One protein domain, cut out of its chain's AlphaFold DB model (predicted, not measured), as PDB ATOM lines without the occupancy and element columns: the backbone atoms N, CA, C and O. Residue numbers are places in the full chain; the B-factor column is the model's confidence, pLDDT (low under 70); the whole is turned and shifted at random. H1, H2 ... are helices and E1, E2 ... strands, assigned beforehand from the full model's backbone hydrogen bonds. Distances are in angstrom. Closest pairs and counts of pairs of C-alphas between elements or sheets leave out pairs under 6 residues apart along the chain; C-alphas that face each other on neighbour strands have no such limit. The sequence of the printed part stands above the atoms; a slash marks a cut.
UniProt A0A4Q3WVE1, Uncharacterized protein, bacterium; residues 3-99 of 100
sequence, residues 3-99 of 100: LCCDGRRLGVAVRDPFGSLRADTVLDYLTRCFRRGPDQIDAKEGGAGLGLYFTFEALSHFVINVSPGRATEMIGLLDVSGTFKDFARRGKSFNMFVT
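AT A GLANCE: This is residues 3 to 99 of the 100 residues of an uncharacterized protein of bacterium (UniProt A0A4Q3WVE1). A five-stranded sheet makes a wall, and two helices, H1 and H2, set about at right angles to each other, graze it near E3, E4 and E5. The small helix H3 lies beyond the strand ends, between E4 and E5 along the chain, and a long loop, residues 35 to 49, joins H1 to H2. The printed part has 97 residues, with three named helices and five named strands in the order E1, E2, H1, H2, E3, E4, H3, E5; the sheet runs E1, E2, E4, E3, E5 and is mixed. The class is mixed, helices and strands. The whole is only just compact, close to loose, with a radius of gyration of the C-alphas of 14.5 A, and spans 38 by 35 by 20 A.

HOW THE PARTS SIT: E1, residues 3 to 5, and E2, residues 9 to 16, form a hairpin, antiparallel at 161 degrees, with N 11 and O 4 at 2.8 A. E2 is also antiparallel to E4, residues 71 to 79, at 167 degrees, with N 10 and O 78 at 2.9 A. H1, residues 23 to 34, only grazes the sheet with its residues 23 to 30. H2, residues 50 to 57, only grazes it with residues 55 to 56. H1 touches H2 with its residues 29 to 33 alone, about perpendicular at 78 degrees; their closest C-alphas, those of Leu 30 and Tyr 53, are 6.1 A apart. E3, residues 61 to 67, forms a hairpin with E4, antiparallel at 172 degrees, with N 63 and O 75 at 2.8 A. E2, H1, H2 and E3 make a split strand-helix-strand unit, two strands running the same way with E4 between them in the sheet; its crossover is right-handed. H3, residues 84 to 89, is not on the sheet and is apart from H1 and H2. E5, residues 93 to 98, is parallel to E3 at 7 degrees, with N 64 and O 95 at 2.9 A. E1 and E5 are the edge strands. In H1, H2 and H3 every O i to N i+4 pair is within hydrogen-bond range.

IN THESE COORDINATES: E1 begins at C-alpha 3, (51.141, 18.218, -47.880). From first to last C-alpha, E2 is 23.2 A long, H1 16.6 A, E3 20.0 A, E4 26.5 A and E5 16.8 A. H1 begins at C-alpha 23, (58.593, 39.235, -37.340), and E5 ends at C-alpha 98, (61.274, 32.933, -33.590).

THE WHOLE: The two C-alphas farthest apart, those of Gly 7 and Glu 45, are 40.8 A apart. The printed part has no cut. The link from H1 to H2, 15 residues, is long. The mean pLDDT of the printed part is 86.0, and residue 33 and residues 36 to 49 are under 70.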
ATOM      1  N   LEU A   3      52.602  18.251 -47.937       97.75
ATOM      2  CA  LEU A   3      51.141  18.218 -47.880       97.75
ATOM      3  C   LEU A   3      50.701  17.142 -46.886       97.75
ATOM      4  O   LEU A   3      51.299  16.068 -46.843       97.75
ATOM      5  N   CYS A   4      49.657  17.408 -46.105       96.88
ATOM      6  CA  CYS A   4      49.048  16.424 -45.209       96.88
ATOM      7  C   CYS A   4      47.532  16.627 -45.111       96.88
ATOM      8  O   CYS A   4      47.024  17.708 -45.393       96.88
ATOM      9  N   CYS A   5      46.791  15.587 -44.732       96.44
ATOM     10  CA  CYS A   5      45.350  15.674 -44.514       96.44
ATOM     11  C   CYS A   5      44.921  14.667 -43.444       96.44
ATOM     12  O   CYS A   5      45.350  13.516 -43.493       96.44
ATOM     13  N   ASP A   6      44.077  15.089 -42.502       94.69
ATOM     14  CA  ASP A   6      43.516  14.234 -41.439       94.69
ATOM     15  C   ASP A   6      42.007  13.954 -41.619       94.69
ATOM     16  O   ASP A   6      41.345  13.448 -40.717       94.69
ATOM     17  N   GLY A   7      41.443  14.305 -42.781       92.69
ATOM     18  CA  GLY A   7      40.009  14.195 -43.079       92.69
ATOM     19  C   GLY A   7      39.166  15.385 -42.606       92.69
ATOM     20  O   GLY A   7      38.017  15.519 -43.021       92.69
ATOM     21  N   ARG A   8      39.731  16.287 -41.796       92.50
ATOM     22  CA  ARG A   8      39.098  17.551 -41.389       92.50
ATOM     23  C   ARG A   8      39.896  18.771 -41.839       92.50
ATOM     24  O   ARG A   8      39.311  19.809 -42.146       92.50
ATOM     25  N   ARG A   9      41.219  18.670 -41.852       94.12
ATOM     26  CA  ARG A   9      42.147  19.742 -42.189       94.12
ATOM     27  C   ARG A   9      43.083  19.291 -43.294       94.12
ATOM     28  O   ARG A   9      43.681  18.223 -43.205       94.12
ATOM     29  N   LEU A  10      43.239  20.144 -44.297       96.56
ATOM     30  CA  LEU A  10      44.300  20.051 -45.291       96.56
ATOM     31  C   LEU A  10      45.456  20.948 -44.843       96.56
ATOM     32  O   LEU A  10      45.261  22.142 -44.619       96.56
ATOM     33  N   GLY A  11      46.646  20.378 -44.698       97.62
ATOM     34  CA  GLY A  11      47.860  21.087 -44.321       97.62
ATOM     35  C   GLY A  11      48.827  21.244 -45.487       97.62
ATOM     36  O   GLY A  11      49.045  20.311 -46.261       97.62
ATOM     37  N   VAL A  12      49.435  22.424 -45.582       97.94
ATOM     38  CA  VAL A  12      50.506  22.750 -46.524       97.94
ATOM     39  C   VAL A  12      51.650  23.380 -45.743       97.94
ATOM     40  O   VAL A  12      51.431  24.336 -45.004       97.94
ATOM     41  N   ALA A  13      52.868  22.873 -45.917       97.81
ATOM     42  CA  ALA A  13      54.068  23.458 -45.328       97.81
ATOM     43  C   ALA A  13      55.140  23.740 -46.385       97.81
ATOM     44  O   ALA A  13      55.423  22.915 -47.264       97.81
ATOM     45  N   VAL A  14      55.761  24.913 -46.299       97.25
ATOM     46  CA  VAL A  14      56.857  25.345 -47.170       97.25
ATOM     47  C   VAL A  14      57.990  25.855 -46.298       97.25
ATOM     48  O   VAL A  14      57.764  26.673 -45.415       97.25
ATOM     49  N   ARG A  15      59.208  25.379 -46.561       96.75
ATOM     50  CA  ARG A  15      60.419  25.792 -45.856       96.75
ATOM     51  C   ARG A  15      61.454  26.289 -46.850       96.75
ATOM     52  O   ARG A  15      61.740  25.586 -47.820       96.75
ATOM     53  N   ASP A  16      62.028  27.452 -46.580       95.25
ATOM     54  CA  ASP A  16      63.187  27.992 -47.288       95.25
ATOM     55  C   ASP A  16      64.428  28.028 -46.374       95.25
ATOM     56  O   ASP A  16      64.290  27.991 -45.147       95.25
ATOM     57  N   PRO A  17      65.647  28.065 -46.946       95.75
ATOM     58  CA  PRO A  17      66.899  28.059 -46.192       95.75
ATOM     59  C   PRO A  17      67.503  29.461 -45.957       95.75
ATOM     60  O   PRO A  17      68.706  29.558 -45.733       95.75
ATOM     61  N   PHE A  18      66.734  30.552 -46.058       93.81
ATOM     62  CA  PHE A  18      67.288  31.911 -45.955       93.81
ATOM     63  C   PHE A  18      67.147  32.502 -44.551       93.81
ATOM     64  O   PHE A  18      68.086  33.101 -44.033       93.81
ATOM     65  N   GLY A  19      65.968  32.368 -43.934       90.38
ATOM     66  CA  GLY A  19      65.712  32.945 -42.606       90.38
ATOM     67  C   GLY A  19      65.817  34.476 -42.560       90.38
ATOM     68  O   GLY A  19      66.177  35.037 -41.527       90.38
ATOM     69  N   SER A  20      65.553  35.154 -43.680       91.25
ATOM     70  CA  SER A  20      65.586  36.621 -43.796       91.25
ATOM     71  C   SER A  20      64.282  37.298 -43.357       91.25
ATOM     72  O   SER A  20      64.235  38.524 -43.242       91.25
ATOM     73  N   LEU A  21      63.218  36.524 -43.114       90.56
ATOM     74  CA  LEU A  21      61.917  37.048 -42.714       90.56
ATOM     75  C   LEU A  21      61.968  37.587 -41.281       90.56
ATOM     76  O   LEU A  21      62.294  36.860 -40.347       90.56
ATOM     77  N   ARG A  22      61.598  38.856 -41.094       89.56
ATOM     78  CA  ARG A  22      61.533  39.496 -39.774       89.56
ATOM     79  C   ARG A  22      60.093  39.533 -39.261       89.56
ATOM     80  O   ARG A  22      59.155  39.755 -40.027       89.56
ATOM     81  N   ALA A  23      59.916  39.317 -37.960       87.69
ATOM     82  CA  ALA A  23      58.593  39.235 -37.340       87.69
ATOM     83  C   ALA A  23      57.798  40.537 -37.397       87.69
ATOM     84  O   ALA A  23      56.607  40.530 -37.698       87.69
ATOM     85  N   ASP A  24      58.469  41.660 -37.175       89.50
ATOM     86  CA  ASP A  24      57.878  42.989 -37.296       89.50
ATOM     87  C   ASP A  24      57.388  43.270 -38.722       89.50
ATOM     88  O   ASP A  24      56.302  43.813 -38.894       89.50
ATOM     89  N   THR A  25      58.129  42.826 -39.742       88.44
ATOM     90  CA  THR A  25      57.715  42.932 -41.144       88.44
ATOM     91  C   THR A  25      56.407  42.179 -41.394       88.44
ATOM     92  O   THR A  25      55.480  42.741 -41.971       88.44
ATOM     93  N   VAL A  26      56.286  40.935 -40.919       88.19
ATOM     94  CA  VAL A  26      55.049  40.145 -41.056       88.19
ATOM     95  C   VAL A  26      53.867  40.815 -40.354       88.19
ATOM     96  O   VAL A  26      52.786  40.933 -40.934       88.19
ATOM     97  N   LEU A  27      54.069  41.258 -39.112       85.94
ATOM     98  CA  LEU A  27      53.029  41.907 -38.318       85.94
ATOM     99  C   LEU A  27      52.565  43.219 -38.953       85.94
ATOM    100  O   LEU A  27      51.362  43.481 -38.982       85.94
ATOM    101  N   ASP A  28      53.484  44.016 -39.496       85.31
ATOM    102  CA  ASP A  28      53.159  45.249 -40.211       85.31
ATOM    103  C   ASP A  28      52.308  44.960 -41.459       85.31
ATOM    104  O   ASP A  28      51.227  45.532 -41.612       85.31
ATOM    105  N   TYR A  29      52.706  43.987 -42.292       82.12
ATOM    106  CA  TYR A  29      51.922  43.576 -43.466       82.12
ATOM    107  C   TYR A  29      50.500  43.132 -43.105       82.12
ATOM    108  O   TYR A  29      49.528  43.604 -43.705       82.12
ATOM    109  N   LEU A  30      50.357  42.251 -42.112       81.25
ATOM    110  CA  LEU A  30      49.045  41.759 -41.689       81.25
ATOM    111  C   LEU A  30      48.192  42.886 -41.090       81.25
ATOM    112  O   LEU A  30      47.027  43.037 -41.456       81.25
ATOM    113  N   THR A  31      48.775  43.728 -40.231       82.62
ATOM    114  CA  THR A  31      48.070  44.848 -39.584       82.62
ATOM    115  C   THR A  31      47.527  45.845 -40.605       82.62
ATOM    116  O   THR A  31      46.378  46.279 -40.485       82.62
ATOM    117  N   ARG A  32      48.314  46.191 -41.630       75.00
ATOM    118  CA  ARG A  32      47.868  47.076 -42.720       75.00
ATOM    119  C   ARG A  32      46.662  46.494 -43.452       75.00
ATOM    120  O   ARG A  32      45.676  47.197 -43.667       75.00
ATOM    121  N   CYS A  33      46.699  45.200 -43.761       68.88
ATOM    122  CA  CYS A  33      45.613  44.549 -44.485       68.88
ATOM    123  C   CYS A  33      44.324  44.435 -43.649       68.88
ATOM    124  O   CYS A  33      43.232  44.604 -44.193       68.88
ATOM    125  N   PHE A  34      44.424  44.227 -42.329       72.62
ATOM    126  CA  PHE A  34      43.254  44.191 -41.440       72.62
ATOM    127  C   PHE A  34      42.586  45.550 -41.232       72.62
ATOM    128  O   PHE A  34      41.377  45.602 -41.010       72.62
ATOM    129  N   ARG A  35      43.339  46.653 -41.317       71.88
ATOM    130  CA  ARG A  35      42.803  48.008 -41.112       71.88
ATOM    131  C   ARG A  35      41.840  48.473 -42.214       71.88
ATOM    132  O   ARG A  35      41.185  49.486 -42.005       71.88
ATOM    133  N   ARG A  36      41.713  47.740 -43.337       61.09
ATOM    134  CA  ARG A  36      40.788  48.035 -44.461       61.09
ATOM    135  C   ARG A  36      40.756  49.530 -44.836       61.09
ATOM    136  O   ARG A  36      39.688  50.121 -44.978       61.09
ATOM    137  N   GLY A  37      41.937  50.145 -44.925       60.41
ATOM    138  CA  GLY A  37      42.120  51.558 -45.264       60.41
ATOM    139  C   GLY A  37      42.684  51.761 -46.678       60.41
ATOM    140  O   GLY A  37      43.074  50.786 -47.322       60.41
ATOM    141  N   PRO A  38      42.772  53.017 -47.155       55.78
ATOM    142  CA  PRO A  38      43.311  53.355 -48.480       55.78
ATOM    143  C   PRO A  38      44.765  52.891 -48.700       55.78
ATOM    144  O   PRO A  38      45.167  52.692 -49.841       55.78
ATOM    145  N   ASP A  39      45.513  52.618 -47.626       58.03
ATOM    146  CA  ASP A  39      46.895  52.115 -47.656       58.03
ATOM    147  C   ASP A  39      47.000  50.579 -47.818       58.03
ATOM    148  O   ASP A  39      48.053  49.991 -47.570       58.03
ATOM    149  N   GLN A  40      45.906  49.891 -48.186       56.22
ATOM    150  CA  GLN A  40      45.879  48.426 -48.335       56.22
ATOM    151  C   GLN A  40      46.782  47.897 -49.458       56.22
ATOM    152  O   GLN A  40      47.186  46.737 -49.411       56.22
ATOM    153  N   ILE A  41      47.061  48.712 -50.474       55.91
ATOM    154  CA  ILE A  41      47.839  48.321 -51.650       55.91
ATOM    155  C   ILE A  41      49.084  49.204 -51.679       55.91
ATOM    156  O   ILE A  41      49.022  50.357 -52.097       55.91
ATOM    157  N   ASP A  42      50.217  48.667 -51.219       55.41
ATOM    158  CA  ASP A  42      51.502  49.357 -51.354       55.41
ATOM    159  C   ASP A  42      51.919  49.241 -52.829       55.41
ATOM    160  O   ASP A  42      52.303  48.168 -53.300       55.41
ATOM    161  N   ALA A  43      51.779  50.326 -53.592       51.38
ATOM    162  CA  ALA A  43      52.165  50.400 -55.002       51.38
ATOM    163  C   ALA A  43      53.696  50.533 -55.154       51.38
ATOM    164  O   ALA A  43      54.193  51.442 -55.816       51.38
ATOM    165  N   LYS A  44      54.457  49.653 -54.497       52.12
ATOM    166  CA  LYS A  44      55.919  49.581 -54.607       52.12
ATOM    167  C   LYS A  44      56.333  48.521 -55.620       52.12
ATOM    168  O   LYS A  44      55.658  47.510 -55.797       52.12
ATOM    169  N   GLU A  45      57.500  48.728 -56.229       43.88
ATOM    170  CA  GLU A  45      58.092  47.881 -57.280       43.88
ATOM    171  C   GLU A  45      58.309  46.400 -56.877       43.88
ATOM    172  O   GLU A  45      58.569  45.564 -57.734       43.88
ATOM    173  N   GLY A  46      58.145  46.041 -55.596       49.97
ATOM    174  CA  GLY A  46      58.303  44.682 -55.050       49.97
ATOM    175  C   GLY A  46      57.021  43.841 -54.924       49.97
ATOM    176  O   GLY A  46      57.038  42.815 -54.246       49.97
ATOM    177  N   GLY A  47      55.914  44.254 -55.549       54.41
ATOM    178  CA  GLY A  47      54.608  43.592 -55.454       54.41
ATOM    179  C   GLY A  47      53.729  44.160 -54.334       54.41
ATOM    180  O   GLY A  47      54.218  44.687 -53.342       54.41
ATOM    181  N   ALA A  48      52.407  44.033 -54.481       59.25
ATOM    182  CA  ALA A  48      51.404  44.745 -53.673       59.25
ATOM    183  C   ALA A  48      51.360  44.395 -52.165       59.25
ATOM    184  O   ALA A  48      50.488  44.884 -51.451       59.25
ATOM    185  N   GLY A  49      52.217  43.493 -51.670       65.81
ATOM    186  CA  GLY A  49      52.201  43.029 -50.272       65.81
ATOM    187  C   GLY A  49      50.980  42.180 -49.882       65.81
ATOM    188  O   GLY A  49      50.857  41.759 -48.736       65.81
ATOM    189  N   LEU A  50      50.088  41.880 -50.833       75.50
ATOM    190  CA  LEU A  50      48.812  41.199 -50.582       75.50
ATOM    191  C   LEU A  50      48.922  39.674 -50.478       75.50
ATOM    192  O   LEU A  50      48.018  39.034 -49.949       75.50
ATOM    193  N   GLY A  51      50.004  39.071 -50.979       82.75
ATOM    194  CA  GLY A  51      50.133  37.611 -51.048       82.75
ATOM    195  C   GLY A  51      50.028  36.939 -49.677       82.75
ATOM    196  O   GLY A  51      49.307  35.952 -49.519       82.75
ATOM    197  N   LEU A  52      50.677  37.516 -48.661       85.19
ATOM    198  CA  LEU A  52      50.628  37.001 -47.293       85.19
ATOM    199  C   LEU A  52      49.235  37.157 -46.672       85.19
ATOM    200  O   LEU A  52      48.764  36.257 -45.980       85.19
ATOM    201  N   TYR A  53      48.556  38.266 -46.969       85.62
ATOM    202  CA  TYR A  53      47.186  38.498 -46.526       85.62
ATOM    203  C   TYR A  53      46.207  37.511 -47.158       85.62
ATOM    204  O   TYR A  53      45.436  36.892 -46.437       85.62
ATOM    205  N   PHE A  54      46.264  37.298 -48.477       87.06
ATOM    206  CA  PHE A  54      45.412  36.306 -49.137       87.06
ATOM    207  C   PHE A  54      45.697  34.887 -48.651       87.06
ATOM    208  O   PHE A  54      44.768  34.101 -48.483       87.06
ATOM    209  N   THR A  55      46.965  34.580 -48.366       91.00
ATOM    210  CA  THR A  55      47.352  33.304 -47.756       91.00
ATOM    211  C   THR A  55      46.699  33.152 -46.387       91.00
ATOM    212  O   THR A  55      46.008  32.167 -46.157       91.00
ATOM    213  N   PHE A  56      46.836  34.138 -45.498       90.75
ATOM    214  CA  PHE A  56      46.162  34.116 -44.199       90.75
ATOM    215  C   PHE A  56      44.636  34.019 -44.345       90.75
ATOM    216  O   PHE A  56      43.993  33.245 -43.641       90.75
ATOM    217  N   GLU A  57      44.049  34.760 -45.288       88.19
ATOM    218  CA  GLU A  57      42.606  34.769 -45.498       88.19
ATOM    219  C   GLU A  57      42.061  33.412 -45.957       88.19
ATOM    220  O   GLU A  57      40.941  33.052 -45.587       88.19
ATOM    221  N   ALA A  58      42.851  32.650 -46.708       90.75
ATOM    222  CA  ALA A  58      42.499  31.317 -47.173       90.75
ATOM    223  C   ALA A  58      42.697  30.216 -46.114       90.75
ATOM    224  O   ALA A  58      42.304  29.079 -46.354       90.75
ATOM    225  N   LEU A  59      43.285  30.516 -44.952       94.88
ATOM    226  CA  LEU A  59      43.650  29.518 -43.944       94.88
ATOM    227  C   LEU A  59      42.803  29.633 -42.672       94.88
ATOM    228  O   LEU A  59      42.368  30.709 -42.270       94.88
ATOM    229  N   SER A  60      42.600  28.500 -41.998       94.94
ATOM    230  CA  SER A  60      42.035  28.456 -40.643       94.94
ATOM    231  C   SER A  60      43.120  28.647 -39.583       94.94
ATOM    232  O   SER A  60      42.898  29.308 -38.568       94.94
ATOM    233  N   HIS A  61      44.308  28.093 -39.835       95.69
ATOM    234  CA  HIS A  61      45.486  28.282 -38.997       95.69
ATOM    235  C   HIS A  61      46.694  28.597 -39.869       95.69
ATOM    236  O   HIS A  61      46.962  27.883 -40.835       95.69
ATOM    237  N   PHE A  62      47.435  29.638 -39.510       96.56
ATOM    238  CA  PHE A  62      48.675  30.004 -40.173       96.56
ATOM    239  C   PHE A  62      49.794  30.115 -39.141       96.56
ATOM    240  O   PHE A  62      49.659  30.828 -38.145       96.56
ATOM    241  N   VAL A  63      50.870  29.365 -39.353       96.94
ATOM    242  CA  VAL A  63      52.035  29.304 -38.469       96.94
ATOM    243  C   VAL A  63      53.276  29.675 -39.265       96.94
ATOM    244  O   VAL A  63      53.488  29.150 -40.356       96.94
ATOM    245  N   ILE A  64      54.100  30.560 -38.712       96.69
ATOM    246  CA  ILE A  64      55.400  30.919 -39.275       96.69
ATOM    247  C   ILE A  64      56.476  30.638 -38.231       96.69
ATOM    248  O   ILE A  64      56.474  31.240 -37.159       96.69
ATOM    249  N   ASN A  65      57.409  29.753 -38.565       96.94
ATOM    250  CA  ASN A  65      58.614  29.496 -37.787       96.94
ATOM    251  C   ASN A  65      59.790  30.203 -38.463       96.94
ATOM    252  O   ASN A  65      60.051  29.985 -39.646       96.94
ATOM    253  N   VAL A  66      60.521  31.029 -37.720       96.38
ATOM    254  CA  VAL A  66      61.715  31.723 -38.209       96.38
ATOM    255  C   VAL A  66      62.919  31.308 -37.380       96.38
ATOM    256  O   VAL A  66      62.927  31.449 -36.159       96.38
ATOM    257  N   SER A  67      63.959  30.849 -38.069       96.00
ATOM    258  CA  SER A  67      65.311  30.721 -37.539       96.00
ATOM    259  C   SER A  67      66.197  31.743 -38.259       96.00
ATOM    260  O   SER A  67      66.548  31.514 -39.426       96.00
ATOM    261  N   PRO A  68      66.502  32.896 -37.627       94.69
ATOM    262  CA  PRO A  68      67.184  34.009 -38.283       94.69
ATOM    263  C   PRO A  68      68.485  33.588 -38.977       94.69
ATOM    264  O   PRO A  68      69.344  32.934 -38.386       94.69
ATOM    265  N   GLY A  69      68.614  33.936 -40.260       94.50
ATOM    266  CA  GLY A  69      69.778  33.600 -41.088       94.50
ATOM    267  C   GLY A  69      69.936  32.114 -41.434       94.50
ATOM    268  O   GLY A  69      70.972  31.731 -41.974       94.50
ATOM    269  N   ARG A  70      68.950  31.263 -41.108       95.12
ATOM    270  CA  ARG A  70      69.011  29.814 -41.360       95.12
ATOM    271  C   ARG A  70      67.828  29.277 -42.142       95.12
ATOM    272  O   ARG A  70      68.021  28.486 -43.058       95.12
ATOM    273  N   ALA A  71      66.607  29.601 -41.727       96.38
ATOM    274  CA  ALA A  71      65.411  29.082 -42.374       96.38
ATOM    275  C   ALA A  71      64.152  29.843 -41.977       96.38
ATOM    276  O   ALA A  71      64.030  30.322 -40.850       96.38
ATOM    277  N   THR A  72      63.180  29.841 -42.880       96.56
ATOM    278  CA  THR A  72      61.790  30.167 -42.565       96.56
ATOM    279  C   THR A  72      60.923  28.984 -42.958       96.56
ATOM    280  O   THR A  72      61.129  28.381 -44.010       96.56
ATOM    281  N   GLU A  73      59.948  28.644 -42.129       97.25
ATOM    282  CA  GLU A  73      58.917  27.668 -42.450       97.25
ATOM    283  C   GLU A  73      57.540  28.295 -42.263       97.25
ATOM    284  O   GLU A  73      57.247  28.907 -41.239       97.25
ATOM    285  N   MET A  74      56.689  28.133 -43.267       96.81
ATOM    286  CA  MET A  74      55.299  28.556 -43.255       96.81
ATOM    287  C   MET A  74      54.412  27.321 -43.320       96.81
ATOM    288  O   MET A  74      54.557  26.502 -44.227       96.81
ATOM    289  N   ILE A  75      53.481  27.204 -42.378       97.88
ATOM    290  CA  ILE A  75      52.533  26.096 -42.277       97.88
ATOM    291  C   ILE A  75      51.125  26.679 -42.300       97.88
ATOM    292  O   ILE A  75      50.745  27.460 -41.428       97.88
ATOM    293  N   GLY A  76      50.340  26.288 -43.295       97.62
ATOM    294  CA  GLY A  76      48.930  26.623 -43.407       97.62
ATOM    295  C   GLY A  76      48.054  25.397 -43.205       97.62
ATOM    296  O   GLY A  76      48.293  24.363 -43.822       97.62
ATOM    297  N   LEU A  77      47.025  25.521 -42.368       97.19
ATOM    298  CA  LEU A  77      45.956  24.534 -42.231       97.19
ATOM    299  C   LEU A  77      44.631  25.138 -42.702       97.19
ATOM    300  O   LEU A  77      44.194  26.174 -42.192       97.19
ATOM    301  N   LEU A  78      43.975  24.456 -43.630       94.94
ATOM    302  CA  LEU A  78      42.634  24.748 -44.122       94.94
ATOM    303  C   LEU A  78      41.650  23.759 -43.494       94.94
ATOM    304  O   LEU A  78      41.789  22.555 -43.694       94.94
ATOM    305  N   ASP A  79      40.653  24.242 -42.753       93.31
ATOM    306  CA  ASP A  79      39.523  23.411 -42.333       93.31
ATOM    307  C   ASP A  79      38.611  23.161 -43.544       93.31
ATOM    308  O   ASP A  79      38.011  24.089 -44.084       93.31
ATOM    309  N   VAL A  80      38.540  21.903 -43.983       92.00
ATOM    310  CA  VAL A  80      37.737  21.466 -45.136       92.00
ATOM    311  C   VAL A  80      36.370  20.916 -44.715       92.00
ATOM    312  O   VAL A  80      35.635  20.378 -45.540       92.00
ATOM    313  N   SER A  81      36.009  21.036 -43.432       89.62
ATOM    314  CA  SER A  81      34.705  20.611 -42.922       89.62
ATOM    315  C   SER A  81      33.627  21.681 -43.103       89.62
ATOM    316  O   SER A  81      33.820  22.858 -42.794       89.62
ATOM    317  N   GLY A  82      32.432  21.246 -43.506       88.81
ATOM    318  CA  GLY A  82      31.270  22.120 -43.660       88.81
ATOM    319  C   GLY A  82      31.308  22.949 -44.944       88.81
ATOM    320  O   GLY A  82      31.910  22.561 -45.942       88.81
ATOM    321  N   THR A  83      30.601  24.076 -44.937       90.75
ATOM    322  CA  THR A  83      30.494  24.964 -46.100       90.75
ATOM    323  C   THR A  83      31.515  26.098 -46.043       90.75
ATOM    324  O   THR A  83      32.016  26.461 -44.980       90.75
ATOM    325  N   PHE A  84      31.751  26.763 -47.178       87.19
ATOM    326  CA  PHE A  84      32.565  27.985 -47.214       87.19
ATOM    327  C   PHE A  84      32.047  29.077 -46.259       87.19
ATOM    328  O   PHE A  84      32.826  29.821 -45.666       87.19
ATOM    329  N   LYS A  85      30.725  29.154 -46.052       88.94
ATOM    330  CA  LYS A  85      30.112  30.097 -45.107       88.94
ATOM    331  C   LYS A  85      30.494  29.783 -43.659       88.94
ATOM    332  O   LYS A  85      30.673  30.712 -42.873       88.94
ATOM    333  N   ASP A  86      30.627  28.504 -43.319       89.00
ATOM    334  CA  ASP A  86      31.084  28.074 -41.997       89.00
ATOM    335  C   ASP A  86      32.558  28.418 -41.809       89.00
ATOM    336  O   ASP A  86      32.918  28.984 -40.780       89.00
ATOM    337  N   PHE A  87      33.389  28.156 -42.822       90.06
ATOM    338  CA  PHE A  87      34.796  28.554 -42.832       90.06
ATOM    339  C   PHE A  87      34.957  30.066 -42.604       90.06
ATOM    340  O   PHE A  87      35.666  30.474 -41.690       90.06
ATOM    341  N   ALA A  88      34.233  30.897 -43.360       87.19
ATOM    342  CA  ALA A  88      34.338  32.354 -43.285       87.19
ATOM    343  C   ALA A  88      33.880  32.952 -41.939       87.19
ATOM    344  O   ALA A  88      34.268  34.067 -41.597       87.19
ATOM    345  N   ARG A  89      33.036  32.238 -41.180       87.88
ATOM    346  CA  ARG A  89      32.564  32.660 -39.849       87.88
ATOM    347  C   ARG A  89      33.456  32.178 -38.707       87.88
ATOM    348  O   ARG A  89      33.344  32.707 -37.603       87.88
ATOM    349  N   ARG A  90      34.285  31.157 -38.932       87.31
ATOM    350  CA  ARG A  90      35.193  30.624 -37.909       87.31
ATOM    351  C   ARG A  90      36.333  31.610 -37.663       87.31
ATOM    352  O   ARG A  90      36.814  32.276 -38.575       87.31
ATOM    353  N   GLY A  91      36.771  31.683 -36.408       88.44
ATOM    354  CA  GLY A  91      37.979  32.420 -36.058       88.44
ATOM    355  C   GLY A  91      39.197  31.805 -36.745       88.44
ATOM    356  O   GLY A  91      39.306  30.582 -36.844       88.44
ATOM    357  N   LYS A  92      40.108  32.661 -37.200       91.88
ATOM    358  CA  LYS A  92      41.407  32.264 -37.750       91.88
ATOM    359  C   LYS A  92      42.470  32.430 -36.675       91.88
ATOM    360  O   LYS A  92      42.383  33.355 -35.869       91.88
ATOM    361  N   SER A  93      43.479  31.566 -36.666       93.75
ATOM    362  CA  SER A  93      44.635  31.733 -35.779       93.75
ATOM    363  C   SER A  93      45.892  32.055 -36.574       93.75
ATOM    364  O   SER A  93      46.212  31.344 -37.528       93.75
ATOM    365  N   PHE A  94      46.646  33.045 -36.113       93.88
ATOM    366  CA  PHE A  94      47.993  33.330 -36.584       93.88
ATOM    367  C   PHE A  94      48.983  33.076 -35.448       93.88
ATOM    368  O   PHE A  94      48.777  33.570 -34.343       93.88
ATOM    369  N   ASN A  95      50.040  32.314 -35.717       94.88
ATOM    370  CA  ASN A  95      51.111  32.060 -34.759       94.88
ATOM    371  C   ASN A  95      52.453  32.340 -35.425       94.88
ATOM    372  O   ASN A  95      52.692  31.914 -36.555       94.88
ATOM    373  N   MET A  96      53.337  33.016 -34.707       94.69
ATOM    374  CA  MET A  96      54.695  33.253 -35.162       94.69
ATOM    375  C   MET A  96      55.677  32.873 -34.063       94.69
ATOM    376  O   MET A  96      55.552  33.341 -32.933       94.69
ATOM    377  N   PHE A  97      56.650  32.042 -34.416       95.75
ATOM    378  CA  PHE A  97      57.699  31.574 -33.524       95.75
ATOM    379  C   PHE A  97      59.054  31.983 -34.090       95.75
ATOM    380  O   PHE A  97      59.325  31.784 -35.276       95.75
ATOM    381  N   VAL A  98      59.904  32.553 -33.241       95.06
ATOM    382  CA  VAL A  98      61.274  32.933 -33.590       95.06
ATOM    383  C   VAL A  98      62.201  32.187 -32.644       95.06
ATOM    384  O   VAL A  98      62.045  32.295 -31.429       95.06
ATOM    385  N   THR A  99      63.113  31.387 -33.193       89.56
ATOM    386  CA  THR A  99      64.145  30.716 -32.394       89.56
ATOM    387  C   THR A  99      65.257  31.704 -32.055       89.56
ATOM    388  O   THR A  99      65.645  32.479 -32.932       89.56
TER     389      THR A  99